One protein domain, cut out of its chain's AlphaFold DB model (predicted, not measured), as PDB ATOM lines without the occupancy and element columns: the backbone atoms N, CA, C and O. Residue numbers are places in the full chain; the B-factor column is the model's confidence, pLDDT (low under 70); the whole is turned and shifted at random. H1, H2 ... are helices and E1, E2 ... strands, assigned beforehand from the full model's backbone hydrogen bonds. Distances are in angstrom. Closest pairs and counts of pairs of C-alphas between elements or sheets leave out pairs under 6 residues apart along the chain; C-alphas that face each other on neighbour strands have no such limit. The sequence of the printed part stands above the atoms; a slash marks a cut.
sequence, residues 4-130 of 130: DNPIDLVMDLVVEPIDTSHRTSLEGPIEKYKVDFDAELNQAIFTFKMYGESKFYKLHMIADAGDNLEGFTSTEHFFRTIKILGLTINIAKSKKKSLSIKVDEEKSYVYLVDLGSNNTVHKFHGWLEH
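Overview. This is residues 4 to 130 of the 130 residues of an uncharacterized protein of Veillonella parvula ACS-068-V-Sch12 (UniProt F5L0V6). Seven strands form a closed barrel, and one long helix, H1, packs slantwise over it from outside, coming near strands right round the ring. Residues 67 to 72, in the link before H1, stick out. The printed part has 127 residues, of mixed class, with the order E1 E2 E3 E4 H1 E5 E6 E7; the barrel is mixed. It is compact, with a radius of gyration of the C-alphas of 14.3 A, and spans 43 by 36 by 29 A.

Along the chain. E1, residues 10 to 16, begins at C-alpha 10 (-15.883, -0.464, -30.739). E2, residues 24 to 38, is 25.5 A long and bends by 114 degrees at residue 28. E3 is residues 43 to 50, 22.0 A, and E4 residues 57 to 62. H1, residues 74 to 95, is 31.7 A long. E5 is residues 99 to 104 and E6 residues 109 to 114. E7, residues 120 to 129, 24.8 A, bends by 75 degrees at residue 125 and ends at C-alpha 129 (-13.750, -13.763, -16.823).

Arrangement. Round the ring run E1, E2, E3, E4, E7, E6, E5 and back to E1. E1 to E4 and E5 to E7 are meanders, each strand the antiparallel neighbour of the one before. N 13 and O 26 are 2.8 A apart, N 34 and O 47 2.8 A, N 46 and O 59 2.9 A, N 102 and O 111 2.9 A, and N 112 and O 122 2.8 A. E4 and E7 are antiparallel, with N 60 and O 127 2.9 A apart. E5 and E1 are parallel, with N 14 and O 101 2.9 A apart. E2 pairs with E1 over residues 24 to 29 and with E3 over 30 to 38. H1 is on the barrel, outside it, at a height of 7.3 A over the sheet. It lies over E4 and E5, slantwise to the strands, at 48 degrees to E4 on the local plane. The closest C-alphas of H1 and E6 are those of Thr 88 and Asp 114, 5.2 A apart. In H1 every O i to N i+4 pair is within hydrogen-bond range.

Size, cuts and confidence. The C-alphas farthest apart, of Gly 52 and Glu 70, are 44.5 A apart. The printed part has no cut. The link from E4 to H1 is long. Mean pLDDT of the printed part is 81.6; residues 5 to 7, 18 to 22, 64 to 72 and 116 to 118 are under 70.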
ATOM      1  N   ASP A   4      -2.062  -1.408 -28.388       74.56
ATOM      2  CA  ASP A   4      -2.781  -0.146 -28.253       74.56
ATOM      3  C   ASP A   4      -3.777  -0.052 -29.409       74.56
ATOM      4  O   ASP A   4      -3.409  -0.176 -30.581       74.56
ATOM      5  N   ASN A   5      -5.053   0.110 -29.076       68.44
ATOM      6  CA  ASN A   5      -6.095   0.251 -30.073       68.44
ATOM      7  C   ASN A   5      -6.249   1.750 -30.370       68.44
ATOM      8  O   ASN A   5      -6.539   2.509 -29.444       68.44
ATOM      9  N   PRO A   6      -6.098   2.217 -31.621       60.88
ATOM     10  CA  PRO A   6      -6.264   3.630 -31.975       60.88
ATOM     11  C   PRO A   6      -7.731   4.122 -31.899       60.88
ATOM     12  O   PRO A   6      -8.102   5.058 -32.600       60.88
ATOM     13  N   ILE A   7      -8.556   3.520 -31.026       63.22
ATOM     14  CA  ILE A   7      -9.984   3.800 -30.772       63.22
ATOM     15  C   ILE A   7     -10.898   3.411 -31.958       63.22
ATOM     16  O   ILE A   7     -12.095   3.672 -31.973       63.22
ATOM     17  N   ASP A   8     -10.368   2.705 -32.953       73.94
ATOM     18  CA  ASP A   8     -11.103   2.259 -34.143       73.94
ATOM     19  C   ASP A   8     -11.979   1.016 -33.904       73.94
ATOM     20  O   ASP A   8     -12.948   0.802 -34.633       73.94
ATOM     21  N   LEU A   9     -11.662   0.202 -32.891       78.62
ATOM     22  CA  LEU A   9     -12.508  -0.922 -32.468       78.62
ATOM     23  C   LEU A   9     -13.490  -0.504 -31.371       78.62
ATOM     24  O   LEU A   9     -13.082  -0.228 -30.240       78.62
ATOM     25  N   VAL A  10     -14.776  -0.538 -31.699       84.12
ATOM     26  CA  VAL A  10     -15.883  -0.464 -30.739       84.12
ATOM     27  C   VAL A  10     -16.373  -1.882 -30.467       84.12
ATOM     28  O   VAL A  10     -16.402  -2.701 -31.383       84.12
ATOM     29  N   MET A  11     -16.730  -2.187 -29.227       85.88
ATOM     30  CA  MET A  11     -17.280  -3.472 -28.809       85.88
ATOM     31  C   MET A  11     -18.728  -3.308 -28.371       85.88
ATOM     32  O   MET A  11     -19.094  -2.289 -27.789       85.88
ATOM     33  N   ASP A  12     -19.521  -4.326 -28.672       86.06
ATOM     34  CA  ASP A  12     -20.859  -4.541 -28.138       86.06
ATOM     35  C   ASP A  12     -20.892  -5.978 -27.603       86.06
ATOM     36  O   ASP A  12     -20.995  -6.943 -28.365       86.06
ATOM     37  N   LEU A  13     -20.666  -6.115 -26.296       84.19
ATOM     38  CA  LEU A  13     -20.653  -7.385 -25.585       84.19
ATOM     39  C   LEU A  13     -21.891  -7.500 -24.714       84.19
ATOM     40  O   LEU A  13     -22.078  -6.723 -23.779       84.19
ATOM     41  N   VAL A  14     -22.664  -8.551 -24.947       83.94
ATOM     42  CA  VAL A  14     -23.785  -8.928 -24.090       83.94
ATOM     43  C   VAL A  14     -23.459 -10.237 -23.387       83.94
ATOM     44  O   VAL A  14     -23.204 -11.241 -24.044       83.94
ATOM     45  N   VAL A  15     -23.522 -10.241 -22.060       82.06
ATOM     46  CA  VAL A  15     -23.405 -11.447 -21.237       82.06
ATOM     47  C   VAL A  15     -24.776 -11.773 -20.665       82.06
ATOM     48  O   VAL A  15     -25.362 -10.974 -19.928       82.06
ATOM     49  N   GLU A  16     -25.295 -12.934 -21.040       81.75
ATOM     50  CA  GLU A  16     -26.506 -13.524 -20.489       81.75
ATOM     51  C   GLU A  16     -26.113 -14.418 -19.305       81.75
ATOM     52  O   GLU A  16     -25.510 -15.474 -19.518       81.75
ATOM     53  N   PRO A  17     -26.393 -13.972 -18.067       72.50
ATOM     54  CA  PRO A  17     -26.030 -14.696 -16.855       72.50
ATOM     55  C   PRO A  17     -26.903 -15.938 -16.658       72.50
ATOM     56  O   PRO A  17     -28.022 -16.020 -17.164       72.50
ATOM     57  N   ILE A  18     -26.421 -16.848 -15.811       69.31
ATOM     58  CA  ILE A  18     -27.178 -18.022 -15.340       69.31
ATOM     59  C   ILE A  18     -28.430 -17.598 -14.545       69.31
ATOM     60  O   ILE A  18     -29.460 -18.266 -14.598       69.31
ATOM     61  N   ASP A  19     -28.360 -16.471 -13.828       69.62
ATOM     62  CA  ASP A  19     -29.496 -15.876 -13.121       69.62
ATOM     63  C   ASP A  19     -29.879 -14.532 -13.759       69.62
ATOM     64  O   ASP A  19     -29.081 -13.597 -13.815       69.62
ATOM     65  N   THR A  20     -31.125 -14.428 -14.230       60.31
ATOM     66  CA  THR A  20     -31.682 -13.287 -14.990       60.31
ATOM     67  C   THR A  20     -31.603 -11.920 -14.291       60.31
ATOM     68  O   THR A  20     -31.924 -10.900 -14.901       60.31
ATOM     69  N   SER A  21     -31.171 -11.879 -13.031       60.84
ATOM     70  CA  SER A  21     -31.062 -10.679 -12.205       60.84
ATOM     71  C   SER A  21     -29.940  -9.713 -12.632       60.84
ATOM     72  O   SER A  21     -30.062  -8.516 -12.375       60.84
ATOM     73  N   HIS A  22     -28.890 -10.178 -13.329       62.62
ATOM     74  CA  HIS A  22     -27.707  -9.354 -13.640       62.62
ATOM     75  C   HIS A  22     -27.147  -9.548 -15.059       62.62
ATOM     76  O   HIS A  22     -26.086 -10.133 -15.263       62.62
ATOM     77  N   ARG A  23     -27.838  -9.008 -16.071       71.50
ATOM     78  CA  ARG A  23     -27.280  -8.902 -17.429       71.50
ATOM     79  C   ARG A  23     -26.120  -7.904 -17.444       71.50
ATOM     80  O   ARG A  23     -26.320  -6.734 -17.121       71.50
ATOM     81  N   THR A  24     -24.940  -8.345 -17.875       80.62
ATOM     82  CA  THR A  24     -23.800  -7.447 -18.117       80.62
ATOM     83  C   THR A  24     -23.785  -7.052 -19.588       80.62
ATOM     84  O   THR A  24     -23.872  -7.905 -20.470       80.62
ATOM     85  N   SER A  25     -23.696  -5.753 -19.860       84.56
ATOM     86  CA  SER A  25     -23.557  -5.214 -21.212       84.56
ATOM     87  C   SER A  25     -22.362  -4.275 -21.224       84.56
ATOM     88  O   SER A  25     -22.350  -3.312 -20.458       84.56
ATOM     89  N   LEU A  26     -21.366  -4.557 -22.059       87.06
ATOM     90  CA  LEU A  26     -20.233  -3.663 -22.293       87.06
ATOM     91  C   LEU A  26     -20.361  -3.108 -23.706       87.06
ATOM     92  O   LEU A  26     -20.208  -3.840 -24.682       87.06
ATOM     93  N   GLU A  27     -20.632  -1.813 -23.810       88.75
ATOM     94  CA  GLU A  27     -20.713  -1.111 -25.086       88.75
ATOM     95  C   GLU A  27     -19.724   0.052 -25.078       88.75
ATOM     96  O   GLU A  27     -19.697   0.851 -24.141       88.75
ATOM     97  N   GLY A  28     -18.895   0.152 -26.116       88.19
ATOM     98  CA  GLY A  28     -17.990   1.284 -26.275       88.19
ATOM     99  C   GLY A  28     -16.626   0.936 -26.866       88.19
ATOM    100  O   GLY A  28     -16.380  -0.196 -27.284       88.19
ATOM    101  N   PRO A  29     -15.724   1.925 -26.957       89.31
ATOM    102  CA  PRO A  29     -14.406   1.721 -27.537       89.31
ATOM    103  C   PRO A  29     -13.519   0.849 -26.646       89.31
ATOM    104  O   PRO A  29     -13.493   1.000 -25.423       89.31
ATOM    105  N   ILE A  30     -12.735  -0.025 -27.275       88.81
ATOM    106  CA  ILE A  30     -11.670  -0.776 -26.605       88.81
ATOM    107  C   ILE A  30     -10.420   0.105 -26.533       88.81
ATOM    108  O   ILE A  30      -9.978   0.648 -27.543       88.81
ATOM    109  N   GLU A  31      -9.817   0.213 -25.351       88.31
ATOM    110  CA  GLU A  31      -8.545   0.912 -25.141       88.31
ATOM    111  C   GLU A  31      -7.363   0.065 -25.624       88.31
ATOM    112  O   GLU A  31      -6.526   0.516 -26.405       88.31
ATOM    113  N   LYS A  32      -7.294  -1.181 -25.145       89.19
ATOM    114  CA  LYS A  32      -6.218  -2.130 -25.445       89.19
ATOM    115  C   LYS A  32      -6.768  -3.539 -25.472       89.19
ATOM    116  O   LYS A  32      -7.652  -3.874 -24.681       89.19
ATOM    117  N   TYR A  33      -6.199  -4.376 -26.327       90.62
ATOM    118  CA  TYR A  33      -6.495  -5.801 -26.326       90.62
ATOM    119  C   TYR A  33      -5.265  -6.641 -26.668       90.62
ATOM    120  O   TYR A  33      -4.268  -6.154 -27.204       90.62
ATOM    121  N   LYS A  34      -5.329  -7.927 -26.345       90.00
ATOM    122  CA  LYS A  34      -4.410  -8.962 -26.822       90.00
ATOM    123  C   LYS A  34      -5.186 -10.248 -27.043       90.00
ATOM    124  O   LYS A  34      -6.256 -10.443 -26.468       90.00
ATOM    125  N   VAL A  35      -4.607 -11.128 -27.845       88.38
ATOM    126  CA  VAL A  35      -5.090 -12.497 -27.970       88.38
ATOM    127  C   VAL A  35      -3.956 -13.438 -27.605       88.38
ATOM    128  O   VAL A  35      -2.876 -13.335 -28.184       88.38
ATOM    129  N   ASP A  36      -4.203 -14.309 -26.634       88.56
ATOM    130  CA  ASP A  36      -3.264 -15.336 -26.183       88.56
ATOM    131  C   ASP A  36      -3.804 -16.737 -26.513       88.56
ATOM    132  O   ASP A  36      -5.002 -16.911 -26.761       88.56
ATOM    133  N   PHE A  37      -2.911 -17.730 -26.512       84.88
ATOM    134  CA  PHE A  37      -3.261 -19.146 -26.603       84.88
ATOM    135  C   PHE A  37      -2.899 -19.860 -25.315       84.88
ATOM    136  O   PHE A  37      -1.770 -19.729 -24.843       84.88
ATOM    137  N   ASP A  38      -3.811 -20.681 -24.822       85.56
ATOM    138  CA  ASP A  38      -3.494 -21.722 -23.862       85.56
ATOM    139  C   ASP A  38      -3.603 -23.081 -24.562       85.56
ATOM    140  O   ASP A  38      -4.688 -23.538 -24.934       85.56
ATOM    141  N   ALA A  39      -2.431 -23.681 -24.777       79.69
ATOM    142  CA  ALA A  39      -2.265 -24.938 -25.492       79.69
ATOM    143  C   ALA A  39      -2.673 -26.164 -24.670       79.69
ATOM    144  O   ALA A  39      -2.982 -27.196 -25.260       79.69
ATOM    145  N   GLU A  40      -2.680 -26.064 -23.339       81.44
ATOM    146  CA  GLU A  40      -3.110 -27.163 -22.471       81.44
ATOM    147  C   GLU A  40      -4.634 -27.294 -22.500       81.44
ATOM    148  O   GLU A  40      -5.165 -28.403 -22.557       81.44
ATOM    149  N   LEU A  41      -5.335 -26.156 -22.527       80.38
ATOM    150  CA  LEU A  41      -6.799 -26.093 -22.526       80.38
ATOM    151  C   LEU A  41      -7.420 -25.856 -23.912       80.38
ATOM    152  O   LEU A  41      -8.639 -25.731 -24.022       80.38
ATOM    153  N   ASN A  42      -6.614 -25.809 -24.978       79.94
ATOM    154  CA  ASN A  42      -7.057 -25.571 -26.360       79.94
ATOM    155  C   ASN A  42      -7.953 -24.329 -26.518       79.94
ATOM    156  O   ASN A  42      -8.923 -24.334 -27.284       79.94
ATOM    157  N   GLN A  43      -7.622 -23.255 -25.800       85.88
ATOM    158  CA  GLN A  43      -8.450 -22.053 -25.730       85.88
ATOM    159  C   GLN A  43      -7.714 -20.813 -26.239       85.88
ATOM    160  O   GLN A  43      -6.568 -20.541 -25.876       85.88
ATOM    161  N   ALA A  44      -8.396 -20.024 -27.067       89.06
ATOM    162  CA  ALA A  44      -7.995 -18.659 -27.369       89.06
ATOM    163  C   ALA A  44      -8.542 -17.725 -26.284       89.06
ATOM    164  O   ALA A  44      -9.720 -17.794 -25.932       89.06
ATOM    165  N   ILE A  45      -7.696 -16.829 -25.782       92.50
ATOM    166  CA  ILE A  45      -8.054 -15.885 -24.724       92.50
ATOM    167  C   ILE A  45      -7.980 -14.475 -25.299       92.50
ATOM    168  O   ILE A  45      -6.893 -13.945 -25.535       92.50
ATOM    169  N   PHE A  46      -9.136 -13.853 -25.522       92.19
ATOM    170  CA  PHE A  46      -9.226 -12.452 -25.925       92.19
ATOM    171  C   PHE A  46      -9.292 -11.571 -24.678       92.19
ATOM    172  O   PHE A  46     -10.328 -11.469 -24.027       92.19
ATOM    173  N   THR A  47      -8.164 -10.954 -24.323       93.62
ATOM    174  CA  THR A  47      -8.093 -10.019 -23.194       93.62
ATOM    175  C   THR A  47      -8.289  -8.601 -23.703       93.62
ATOM    176  O   THR A  47      -7.535  -8.167 -24.573       93.62
ATOM    177  N   PHE A  48      -9.232  -7.854 -23.139       91.75
ATOM    178  CA  PHE A  48      -9.516  -6.479 -23.543       91.75
ATOM    179  C   PHE A  48      -9.826  -5.577 -22.347       91.75
ATOM    180  O   PHE A  48     -10.185  -6.034 -21.263       91.75
ATOM    181  N   LYS A  49      -9.650  -4.275 -22.559       92.12
ATOM    182  CA  LYS A  49      -9.961  -3.209 -21.606       92.12
ATOM    183  C   LYS A  49     -10.809  -2.162 -22.307       92.12
ATOM    184  O   LYS A  49     -10.391  -1.652 -23.348       92.12
ATOM    185  N   MET A  50     -11.977  -1.856 -21.754       90.88
ATOM    186  CA  MET A  50     -12.835  -0.787 -22.268       90.88
ATOM    187  C   MET A  50     -12.207   0.576 -21.961       90.88
ATOM    188  O   MET A  50     -11.532   0.750 -20.943       90.88
ATOM    189  N   TYR A  51     -12.404   1.546 -22.850       88.62
ATOM    190  CA  TYR A  51     -11.875   2.895 -22.675       88.62
ATOM    191  C   TYR A  51     -12.403   3.542 -21.394       88.62
ATOM    192  O   TYR A  51     -13.609   3.627 -21.179       88.62
ATOM    193  N   GLY A  52     -11.488   4.023 -20.552       85.81
ATOM    194  CA  GLY A  52     -11.831   4.673 -19.286       85.81
ATOM    195  C   GLY A  52     -12.139   3.711 -18.134       85.81
ATOM    196  O   GLY A  52     -12.264   4.167 -17.000       85.81
ATOM    197  N   GLU A  53     -12.194   2.398 -18.373       87.12
ATOM    198  CA  GLU A  53     -12.321   1.411 -17.299       87.12
ATOM    199  C   GLU A  53     -10.956   1.050 -16.704       87.12
ATOM    200  O   GLU A  53      -9.915   1.187 -17.346       87.12
ATOM    201  N   SER A  54     -10.928   0.581 -15.455       86.62
ATOM    202  CA  SER A  54      -9.715   0.056 -14.806       86.62
ATOM    203  C   SER A  54      -9.570  -1.461 -14.956       86.62
ATOM    204  O   SER A  54      -8.475  -1.997 -14.782       86.62
ATOM    205  N   LYS A  55     -10.669  -2.141 -15.288       90.62
ATOM    206  CA  LYS A  55     -10.790  -3.594 -15.306       90.62
ATOM    207  C   LYS A  55     -10.379  -4.184 -16.656       90.62
ATOM    208  O   LYS A  55     -10.621  -3.588 -17.702       90.62
ATOM    209  N   PHE A  56      -9.767  -5.365 -16.618       91.19
ATOM    210  CA  PHE A  56      -9.554  -6.193 -17.803       91.19
ATOM    211  C   PHE A  56     -10.585  -7.309 -17.831       91.19
ATOM    212  O   PHE A  56     -10.848  -7.937 -16.812       91.19
ATOM    213  N   TYR A  57     -11.099  -7.578 -19.018       93.19
ATOM    214  CA  TYR A  57     -11.971  -8.705 -19.294       93.19
ATOM    215  C   TYR A  57     -11.189  -9.734 -20.102       93.19
ATOM    216  O   TYR A  57     -10.376  -9.367 -20.956       93.19
ATOM    217  N   LYS A  58     -11.434 -11.017 -19.851       94.50
ATOM    218  CA  LYS A  58     -10.889 -12.125 -20.634       94.50
ATOM    219  C   LYS A  58     -12.042 -12.954 -21.172       94.50
ATOM    220  O   LYS A  58     -12.775 -13.580 -20.418       94.50
ATOM    221  N   LEU A  59     -12.201 -12.954 -22.485       93.38
ATOM    222  CA  LEU A  59     -13.137 -13.831 -23.169       93.38
ATOM    223  C   LEU A  59     -12.402 -15.115 -23.558       93.38
ATOM    224  O   LEU A  59     -11.497 -15.088 -24.398       93.38
ATOM    225  N   HIS A  60     -12.793 -16.219 -22.933       92.38
ATOM    226  CA  HIS A  60     -12.272 -17.550 -23.212       92.38
ATOM    227  C   HIS A  60     -13.087 -18.173 -24.339       92.38
ATOM    228  O   HIS A  60     -14.313 -18.220 -24.265       92.38
ATOM    229  N   MET A  61     -12.417 -18.636 -25.391       90.56
ATOM    230  CA  MET A  61     -13.039 -19.315 -26.526       90.56
ATOM    231  C   MET A  61     -12.321 -20.632 -26.774       90.56
ATOM    232  O   MET A  61     -11.165 -20.659 -27.198       90.56
ATOM    233  N   ILE A  62     -13.028 -21.724 -26.526       86.56
ATOM    234  CA  ILE A  62     -12.587 -23.074 -26.835       86.56
ATOM    235  C   ILE A  62     -13.067 -23.399 -28.244       86.56
ATOM    236  O   ILE A  62     -14.247 -23.254 -28.584       86.56
ATOM    237  N   ALA A  63     -12.128 -23.848 -29.069       70.50
ATOM    238  CA  ALA A  63     -12.427 -24.379 -30.384       70.50
ATOM    239  C   ALA A  63     -13.154 -25.716 -30.208       70.50
ATOM    240  O   ALA A  63     -12.518 -26.765 -30.152       70.50
ATOM    241  N   ASP A  64     -14.475 -25.676 -30.066       62.75
ATOM    242  CA  ASP A  64     -15.239 -26.897 -29.873       62.75
ATOM    243  C   ASP A  64     -15.067 -27.819 -31.084       62.75
ATOM    244  O   ASP A  64     -15.293 -27.423 -32.232       62.75
ATOM    245  N   ALA A  65     -14.682 -29.061 -30.810       51.44
ATOM    246  CA  ALA A  65     -14.558 -30.149 -31.773       51.44
ATOM    247  C   ALA A  65     -15.939 -30.678 -32.220       51.44
ATOM    248  O   ALA A  65     -16.082 -31.845 -32.571       51.44
ATOM    249  N   GLY A  66     -16.978 -29.831 -32.184       47.00
ATOM    250  CA  GLY A  66     -18.333 -30.167 -32.624       47.00
ATOM    251  C   GLY A  66     -18.390 -30.491 -34.119       47.00
ATOM    252  O   GLY A  66     -19.163 -31.349 -34.537       47.00
ATOM    253  N   ASP A  67     -17.489 -29.893 -34.904       49.31
ATOM    254  CA  ASP A  67     -17.019 -30.512 -36.137       49.31
ATOM    255  C   ASP A  67     -15.903 -31.470 -35.726       49.31
ATOM    256  O   ASP A  67     -14.754 -31.049 -35.573       49.31
ATOM    257  N   ASN A  68     -16.251 -32.733 -35.496       46.41
ATOM    258  CA  ASN A  68     -15.329 -33.823 -35.192       46.41
ATOM    259  C   ASN A  68     -14.477 -34.110 -36.447       46.41
ATOM    260  O   ASN A  68     -14.601 -35.137 -37.109       46.41
ATOM    261  N   LEU A  69     -13.685 -33.122 -36.857       52.09
ATOM    262  CA  LEU A  69     -12.714 -33.195 -37.929       52.09
ATOM    263  C   LEU A  69     -11.529 -33.941 -37.332       52.09
ATOM    264  O   LEU A  69     -10.566 -33.328 -36.868       52.09
ATOM    265  N   GLU A  70     -11.661 -35.265 -37.258       53.12
ATOM    266  CA  GLU A  70     -10.572 -36.160 -36.890       53.12
ATOM    267  C   GLU A  70      -9.281 -35.691 -37.578       53.12
ATOM    268  O   GLU A  70      -9.216 -35.605 -38.806       53.12
ATOM    269  N   GLY A  71      -8.266 -35.338 -36.783       60.59
ATOM    270  CA  GLY A  71      -6.930 -35.018 -37.289       60.59
ATOM    271  C   GLY A  71      -6.414 -33.598 -37.055       60.59
ATOM    272  O   GLY A  71      -5.240 -33.375 -37.337       60.59
ATOM    273  N   PHE A  72      -7.202 -32.659 -36.515       66.88
ATOM    274  CA  PHE A  72      -6.651 -31.355 -36.122       66.88
ATOM    275  C   PHE A  72      -5.931 -31.406 -34.769       66.88
ATOM    276  O   PHE A  72      -6.420 -31.936 -33.775       66.88
ATOM    277  N   THR A  73      -4.752 -30.797 -34.729       72.69
ATOM    278  CA  THR A  73      -3.971 -30.539 -33.519       72.69
ATOM    279  C   THR A  73      -4.546 -29.357 -32.733       72.69
ATOM    280  O   THR A  73      -5.165 -28.450 -33.296       72.69
ATOM    281  N   SER A  74      -4.264 -29.300 -31.429       71.44
ATOM    282  CA  SER A  74      -4.510 -28.145 -30.546       71.44
ATOM    283  C   SER A  74      -4.170 -26.792 -31.185       71.44
ATOM    284  O   SER A  74      -4.925 -25.823 -31.108       71.44
ATOM    285  N   THR A  75      -3.035 -26.743 -31.879       72.38
ATOM    286  CA  THR A  75      -2.524 -25.555 -32.564       72.38
ATOM    287  C   THR A  75      -3.384 -25.152 -33.764       72.38
ATOM    288  O   THR A  75      -3.590 -23.966 -34.014       72.38
ATOM    289  N   GLU A  76      -3.922 -26.106 -34.519       78.06
ATOM    290  CA  GLU A  76      -4.795 -25.803 -35.660       78.06
ATOM    291  C   GLU A  76      -6.175 -25.325 -35.202       78.06
ATOM    292  O   GLU A  76      -6.720 -24.369 -35.763       78.06
ATOM    293  N   HIS A  77      -6.693 -25.912 -34.122       74.94
ATOM    294  CA  HIS A  77      -7.881 -25.428 -33.422       74.94
ATOM    295  C   HIS A  77      -7.719 -23.968 -32.960       74.94
ATOM    296  O   HIS A  77      -8.605 -23.131 -33.180       74.94
ATOM    297  N   PHE A  78      -6.551 -23.627 -32.408       75.81
ATOM    298  CA  PHE A  78      -6.201 -22.249 -32.072       75.81
ATOM    299  C   PHE A  78      -6.178 -21.332 -33.288       75.81
ATOM    300  O   PHE A  78      -6.871 -20.313 -33.300       75.81
ATOM    301  N   PHE A  79      -5.423 -21.688 -34.331       79.81
ATOM    302  CA  PHE A  79      -5.315 -20.846 -35.520       79.81
ATOM    303  C   PHE A  79      -6.665 -20.631 -36.199       79.81
ATOM    304  O   PHE A  79      -6.907 -19.538 -36.706       79.81
ATOM    305  N   ARG A  80      -7.578 -21.611 -36.166       83.12
ATOM    306  CA  ARG A  80      -8.957 -21.436 -36.650       83.12
ATOM    307  C   ARG A  80      -9.705 -20.389 -35.825       83.12
ATOM    308  O   ARG A  80     -10.279 -19.469 -36.405       83.12
ATOM    309  N   THR A  81      -9.659 -20.494 -34.500       83.12
ATOM    310  CA  THR A  81     -10.335 -19.555 -33.588       83.12
ATOM    311  C   THR A  81      -9.788 -18.138 -33.738       83.12
ATOM    312  O   THR A  81     -10.552 -17.194 -33.930       83.12
ATOM    313  N   ILE A  82      -8.461 -17.985 -33.772       83.50
ATOM    314  CA  ILE A  82      -7.799 -16.695 -33.999       83.50
ATOM    315  C   ILE A  82      -8.088 -16.138 -35.381       83.50
ATOM    316  O   ILE A  82      -8.292 -14.935 -35.517       83.50
ATOM    317  N   LYS A  83      -8.115 -16.981 -36.417       85.44
ATOM    318  CA  LYS A  83      -8.437 -16.540 -37.773       85.44
ATOM    319  C   LYS A  83      -9.849 -15.975 -37.833       85.44
ATOM    320  O   LYS A  83     -10.035 -14.925 -38.438       85.44
ATOM    321  N   ILE A  84     -10.817 -16.641 -37.204       87.12
ATOM    322  CA  ILE A  84     -12.195 -16.152 -37.129       87.12
ATOM    323  C   ILE A  84     -12.235 -14.835 -36.342       87.12
ATOM    324  O   ILE A  84     -12.666 -13.828 -36.891       87.12
ATOM    325  N   LEU A  85     -11.703 -14.806 -35.115       87.75
ATOM    326  CA  LEU A  85     -11.696 -13.605 -34.274       87.75
ATOM    327  C   LEU A  85     -11.015 -12.414 -34.965       87.75
ATOM    328  O   LEU A  85     -11.569 -11.319 -35.026       87.75
ATOM    329  N   GLY A  86      -9.820 -12.631 -35.514       87.12
ATOM    330  CA  GLY A  86      -9.047 -11.615 -36.215       87.12
ATOM    331  C   GLY A  86      -9.749 -11.113 -37.476       87.12
ATOM    332  O   GLY A  86      -9.749  -9.910 -37.734       87.12
ATOM    333  N   LEU A  87     -10.394 -12.001 -38.242       86.62
ATOM    334  CA  LEU A  87     -11.190 -11.610 -39.404       86.62
ATOM    335  C   LEU A  87     -12.397 -10.764 -38.985       86.62
ATOM    336  O   LEU A  87     -12.613  -9.705 -39.571       86.62
ATOM    337  N   THR A  88     -13.134 -11.175 -37.952       87.12
ATOM    338  CA  THR A  88     -14.285 -10.416 -37.452       87.12
ATOM    339  C   THR A  88     -13.872  -9.039 -36.933       87.12
ATOM    340  O   THR A  88     -14.512  -8.049 -37.279       87.12
ATOM    341  N   ILE A  89     -12.765  -8.940 -36.183       87.12
ATOM    342  CA  ILE A  89     -12.199  -7.653 -35.742       87.12
ATOM    343  C   ILE A  89     -11.855  -6.771 -36.948       87.12
ATOM    344  O   ILE A  89     -12.233  -5.599 -36.987       87.12
ATOM    345  N   ASN A  90     -11.169  -7.322 -37.953       86.12
ATOM    346  CA  ASN A  90     -10.792  -6.572 -39.152       86.12
ATOM    347  C   ASN A  90     -12.015  -6.073 -39.931       86.12
ATOM    348  O   ASN A  90     -12.026  -4.932 -40.395       86.12
ATOM    349  N   ILE A  91     -13.059  -6.897 -40.055       86.19
ATOM    350  CA  ILE A  91     -14.317  -6.520 -40.708       86.19
ATOM    351  C   ILE A  91     -15.032  -5.424 -39.913       86.19
ATOM    352  O   ILE A  91     -15.470  -4.440 -40.512       86.19
ATOM    353  N   ALA A  92     -15.118  -5.556 -38.585       85.69
ATOM    354  CA  ALA A  92     -15.719  -4.555 -37.704       85.69
ATOM    355  C   ALA A  92     -15.029  -3.189 -37.867       85.69
ATOM    356  O   ALA A  92     -15.694  -2.195 -38.173       85.69
ATOM    357  N   LYS A  93     -13.689  -3.166 -37.812       86.12
ATOM    358  CA  LYS A  93     -12.872  -1.967 -38.070       86.12
ATOM    359  C   LYS A  93     -13.126  -1.386 -39.459       86.12
ATOM    360  O   LYS A  93     -13.453  -0.208 -39.592       86.12
ATOM    361  N   SER A  94     -13.023  -2.212 -40.502       85.88
ATOM    362  CA  SER A  94     -13.180  -1.781 -41.898       85.88
ATOM    363  C   SER A  94     -14.558  -1.175 -42.175       85.88
ATOM    364  O   SER A  94     -14.664  -0.170 -42.880       85.88
ATOM    365  N   LYS A  95     -15.614  -1.752 -41.590       86.12
ATOM    366  CA  LYS A  95     -16.996  -1.285 -41.747       86.12
ATOM    367  C   LYS A  95     -17.399  -0.201 -40.745       86.12
ATOM    368  O   LYS A  95     -18.531   0.272 -40.834       86.12
ATOM    369  N   LYS A  96     -16.514   0.189 -39.816       86.00
ATOM    370  CA  LYS A  96     -16.808   1.108 -38.700       86.00
ATOM    371  C   LYS A  96     -18.044   0.673 -37.902       86.00
ATOM    372  O   LYS A  96     -18.918   1.482 -37.603       86.00
ATOM    373  N   LYS A  97     -18.142  -0.627 -37.621       86.81
ATOM    374  CA  LYS A  97     -19.205  -1.224 -36.805       86.81
ATOM    375  C   LYS A  97     -18.620  -1.825 -35.533       86.81
ATOM    376  O   LYS A  97     -17.434  -2.149 -35.497       86.81
ATOM    377  N   SER A  98     -19.462  -2.004 -34.521       86.12
ATOM    378  CA  SER A  98     -19.068  -2.660 -33.277       86.12
ATOM    379  C   SER A  98     -18.754  -4.138 -33.502       86.12
ATOM    380  O   SER A  98     -19.429  -4.817 -34.271       86.12
ATOM    381  N   LEU A  99     -17.742  -4.653 -32.817       87.81
ATOM    382  CA  LEU A  99     -17.525  -6.081 -32.644       87.81
ATOM    383  C   LEU A  99     -18.635  -6.628 -31.741       87.81
ATOM    384  O   LEU A  99     -18.598  -6.403 -30.532       87.81
ATOM    385  N   SER A 100     -19.614  -7.313 -32.330       90.06
ATOM    386  CA  SER A 100     -20.754  -7.868 -31.595       90.06
ATOM    387  C   SER A 100     -20.449  -9.275 -31.086       90.06
ATOM    388  O   SER A 100     -20.243 -10.206 -31.873       90.06
ATOM    389  N   ILE A 101     -20.440  -9.423 -29.763       91.00
ATOM    390  CA  ILE A 101     -20.211 -10.688 -29.068       91.00
ATOM    391  C   ILE A 101     -21.346 -10.918 -28.073       91.00
ATOM    392  O   ILE A 101     -21.726 -10.027 -27.317       91.00
ATOM    393  N   LYS A 102     -21.870 -12.139 -28.046       91.94
ATOM    394  CA  LYS A 102     -22.810 -12.594 -27.024       91.94
ATOM    395  C   LYS A 102     -22.209 -13.767 -26.260       91.94
ATOM    396  O   LYS A 102     -21.697 -14.695 -26.877       91.94
ATOM    397  N   VAL A 103     -22.301 -13.742 -24.939       91.50
ATOM    398  CA  VAL A 103     -21.901 -14.837 -24.051       91.50
ATOM    399  C   VAL A 103     -23.155 -15.367 -23.371       91.50
ATOM    400  O   VAL A 103     -23.900 -14.595 -22.781       91.50
ATOM    401  N   ASP A 104     -23.406 -16.663 -23.501       90.25
ATOM    402  CA  ASP A 104     -24.446 -17.414 -22.797       90.25
ATOM    403  C   ASP A 104     -23.734 -18.230 -21.710       90.25
ATOM    404  O   ASP A 104     -23.110 -19.251 -22.011       90.25
ATOM    405  N   GLU A 105     -23.749 -17.733 -20.470       87.06
ATOM    406  CA  GLU A 105     -23.060 -18.386 -19.348       87.06
ATOM    407  C   GLU A 105     -23.755 -19.678 -18.914       87.06
ATOM    408  O   GLU A 105     -23.096 -20.596 -18.436       87.06
ATOM    409  N   GLU A 106     -25.071 -19.783 -19.120       86.56
ATOM    410  CA  GLU A 106     -25.842 -20.987 -18.794       86.56
ATOM    411  C   GLU A 106     -25.392 -22.174 -19.650       86.56
ATOM    412  O   GLU A 106     -25.226 -23.289 -19.153       86.56
ATOM    413  N   LYS A 107     -25.163 -21.934 -20.944       87.81
ATOM    414  CA  LYS A 107     -24.730 -22.973 -21.888       87.81
ATOM    415  C   LYS A 107     -23.225 -22.990 -22.144       87.81
ATOM    416  O   LYS A 107     -22.772 -23.802 -22.949       87.81
ATOM    417  N   SER A 108     -22.464 -22.108 -21.498       89.94
ATOM    418  CA  SER A 108     -21.033 -21.904 -21.748       89.94
ATOM    419  C   SER A 108     -20.726 -21.687 -23.234       89.94
ATOM    420  O   SER A 108     -19.849 -22.348 -23.798       89.94
ATOM    421  N   TYR A 109     -21.469 -20.788 -23.889       91.44
ATOM    422  CA  TYR A 109     -21.275 -20.457 -25.302       91.44
ATOM    423  C   TYR A 109     -20.909 -18.997 -25.531       91.44
ATOM    424  O   TYR A 109     -21.487 -18.080 -24.959       91.44
ATOM    425  N   VAL A 110     -20.003 -18.785 -26.480       90.88
ATOM    426  CA  VAL A 110     -19.643 -17.486 -27.038       90.88
ATOM    427  C   VAL A 110     -20.081 -17.448 -28.495       90.88
ATOM    428  O   VAL A 110     -19.722 -18.305 -29.304       90.88
ATOM    429  N   TYR A 111     -20.856 -16.429 -28.834       90.56
ATOM    430  CA  TYR A 111     -21.352 -16.147 -30.166       90.56
ATOM    431  C   TYR A 111     -20.663 -14.890 -30.679       90.56
ATOM    432  O   TYR A 111     -20.852 -13.801 -30.141       90.56
ATOM    433  N   LEU A 112     -19.873 -15.043 -31.730       89.19
ATOM    434  CA  LEU A 112     -19.189 -13.955 -32.407       89.19
ATOM    435  C   LEU A 112     -19.902 -13.678 -33.729       89.19
ATOM    436  O   LEU A 112     -19.982 -14.554 -34.593       89.19
ATOM    437  N   VAL A 113     -20.430 -12.468 -33.889       85.38
ATOM    438  CA  VAL A 113     -21.154 -12.092 -35.105       85.38
ATOM    439  C   VAL A 113     -20.170 -11.519 -36.119       85.38
ATOM    440  O   VAL A 113     -19.627 -10.429 -35.939       85.38
ATOM    441  N   ASP A 114     -19.964 -12.237 -37.219       77.94
ATOM    442  CA  ASP A 114     -19.284 -11.704 -38.389       77.94
ATOM    443  C   ASP A 114     -20.220 -10.749 -39.130       77.94
ATOM    444  O   ASP A 114     -21.098 -11.162 -39.886       77.94
ATOM    445  N   LEU A 115     -19.989  -9.447 -38.957       70.06
ATOM    446  CA  LEU A 115     -20.705  -8.369 -39.644       70.06
ATOM    447  C   LEU A 115     -20.346  -8.241 -41.138       70.06
ATOM    448  O   LEU A 115     -20.491  -7.160 -41.723       70.06
ATOM    449  N   GLY A 116     -19.844  -9.313 -41.756       67.56
ATOM    450  CA  GLY A 116     -19.619  -9.514 -43.184       67.56
ATOM    451  C   GLY A 116     -20.891  -9.389 -44.033       67.56
ATOM    452  O   GLY A 116     -21.791  -8.610 -43.736       67.56
ATOM    453  N   SER A 117     -20.941 -10.066 -45.178       57.59
ATOM    454  CA  SER A 117     -22.072  -9.957 -46.119       57.59
ATOM    455  C   SER A 117     -23.342 -10.642 -45.604       57.59
ATOM    456  O   SER A 117     -24.441 -10.224 -45.950       57.59
ATOM    457  N   ASN A 118     -23.176 -11.679 -44.774       67.12
ATOM    458  CA  ASN A 118     -24.240 -12.618 -44.411       67.12
ATOM    459  C   ASN A 118     -24.547 -12.661 -42.902       67.12
ATOM    460  O   ASN A 118     -25.310 -13.525 -42.483       67.12
ATOM    461  N   ASN A 119     -23.971 -11.762 -42.088       70.38
ATOM    462  CA  ASN A 119     -24.122 -11.757 -40.624       70.38
ATOM    463  C   ASN A 119     -23.926 -13.150 -39.989       70.38
ATOM    464  O   ASN A 119     -24.719 -13.585 -39.153       70.38
ATOM    465  N   THR A 120     -22.896 -13.877 -40.432       82.06
ATOM    466  CA  THR A 120     -22.622 -15.238 -39.967       82.06
ATOM    467  C   THR A 120     -22.330 -15.216 -38.470       82.06
ATOM    468  O   THR A 120     -21.542 -14.400 -38.000       82.06
ATOM    469  N   VAL A 121     -22.937 -16.124 -37.709       86.12
ATOM    470  CA  VAL A 121     -22.659 -16.263 -36.277       86.12
ATOM    471  C   VAL A 121     -21.716 -17.439 -36.073       86.12
ATOM    472  O   VAL A 121     -22.059 -18.580 -36.378       86.12
ATOM    473  N   HIS A 122     -20.525 -17.161 -35.551       87.00
ATOM    474  CA  HIS A 122     -19.579 -18.178 -35.116       87.00
ATOM    475  C   HIS A 122     -19.855 -18.532 -33.658       87.00
ATOM    476  O   HIS A 122     -19.920 -17.649 -32.807       87.00
ATOM    477  N   LYS A 123     -20.028 -19.822 -33.382       88.81
ATOM    478  CA  LYS A 123     -20.319 -20.349 -32.050       88.81
ATOM    479  C   LYS A 123     -19.095 -21.091 -31.516       88.81
ATOM    480  O   LYS A 123     -18.560 -21.951 -32.209       88.81
ATOM    481  N   PHE A 124     -18.703 -20.783 -30.288       88.12
ATOM    482  CA  PHE A 124     -17.608 -21.420 -29.553       88.12
ATOM    483  C   PHE A 124     -18.099 -21.805 -28.162       88.12
ATOM    484  O   PHE A 124     -18.937 -21.092 -27.614       88.12
ATOM    485  N   HIS A 125     -17.572 -22.875 -27.562       89.81
ATOM    486  CA  HIS A 125     -17.674 -22.998 -26.105       89.81
ATOM    487  C   HIS A 125     -16.799 -21.922 -25.459       89.81
ATOM    488  O   HIS A 125     -15.750 -21.570 -25.998       89.81
ATOM    489  N   GLY A 126     -17.214 -21.380 -24.321       91.25
ATOM    490  CA  GLY A 126     -16.472 -20.304 -23.682       91.25
ATOM    491  C   GLY A 126     -17.245 -19.569 -22.600       91.25
ATOM    492  O   GLY A 126     -18.413 -19.849 -22.350       91.25
ATOM    493  N   TRP A 127     -16.566 -18.618 -21.968       92.56
ATOM    494  CA  TRP A 127     -17.102 -17.780 -20.896       92.56
ATOM    495  C   TRP A 127     -16.348 -16.447 -20.836       92.56
ATOM    496  O   TRP A 127     -15.303 -16.270 -21.471       92.56
ATOM    497  N   LEU A 128     -16.882 -15.505 -20.058       92.31
ATOM    498  CA  LEU A 128     -16.215 -14.250 -19.735       92.31
ATOM    499  C   LEU A 128     -15.660 -14.314 -18.304       92.31
ATOM    500  O   LEU A 128     -16.377 -14.645 -17.369       92.31
ATOM    501  N   GLU A 129     -14.388 -13.977 -18.127       91.94
ATOM    502  CA  GLU A 129     -13.750 -13.763 -16.823       91.94
ATOM    503  C   GLU A 129     -13.455 -12.267 -16.658       91.94
ATOM    504  O   GLU A 129     -13.041 -11.599 -17.613       91.94
ATOM    505  N   HIS A 130     -13.670 -11.728 -15.454       81.69
ATOM    506  CA  HIS A 130     -13.464 -10.310 -15.173       81.69
ATOM    507  C   HIS A 130     -12.939 -10.045 -13.751       81.69
ATOM    508  O   HIS A 130     -13.643 -10.364 -12.765       81.69
TER     509      HIS A 130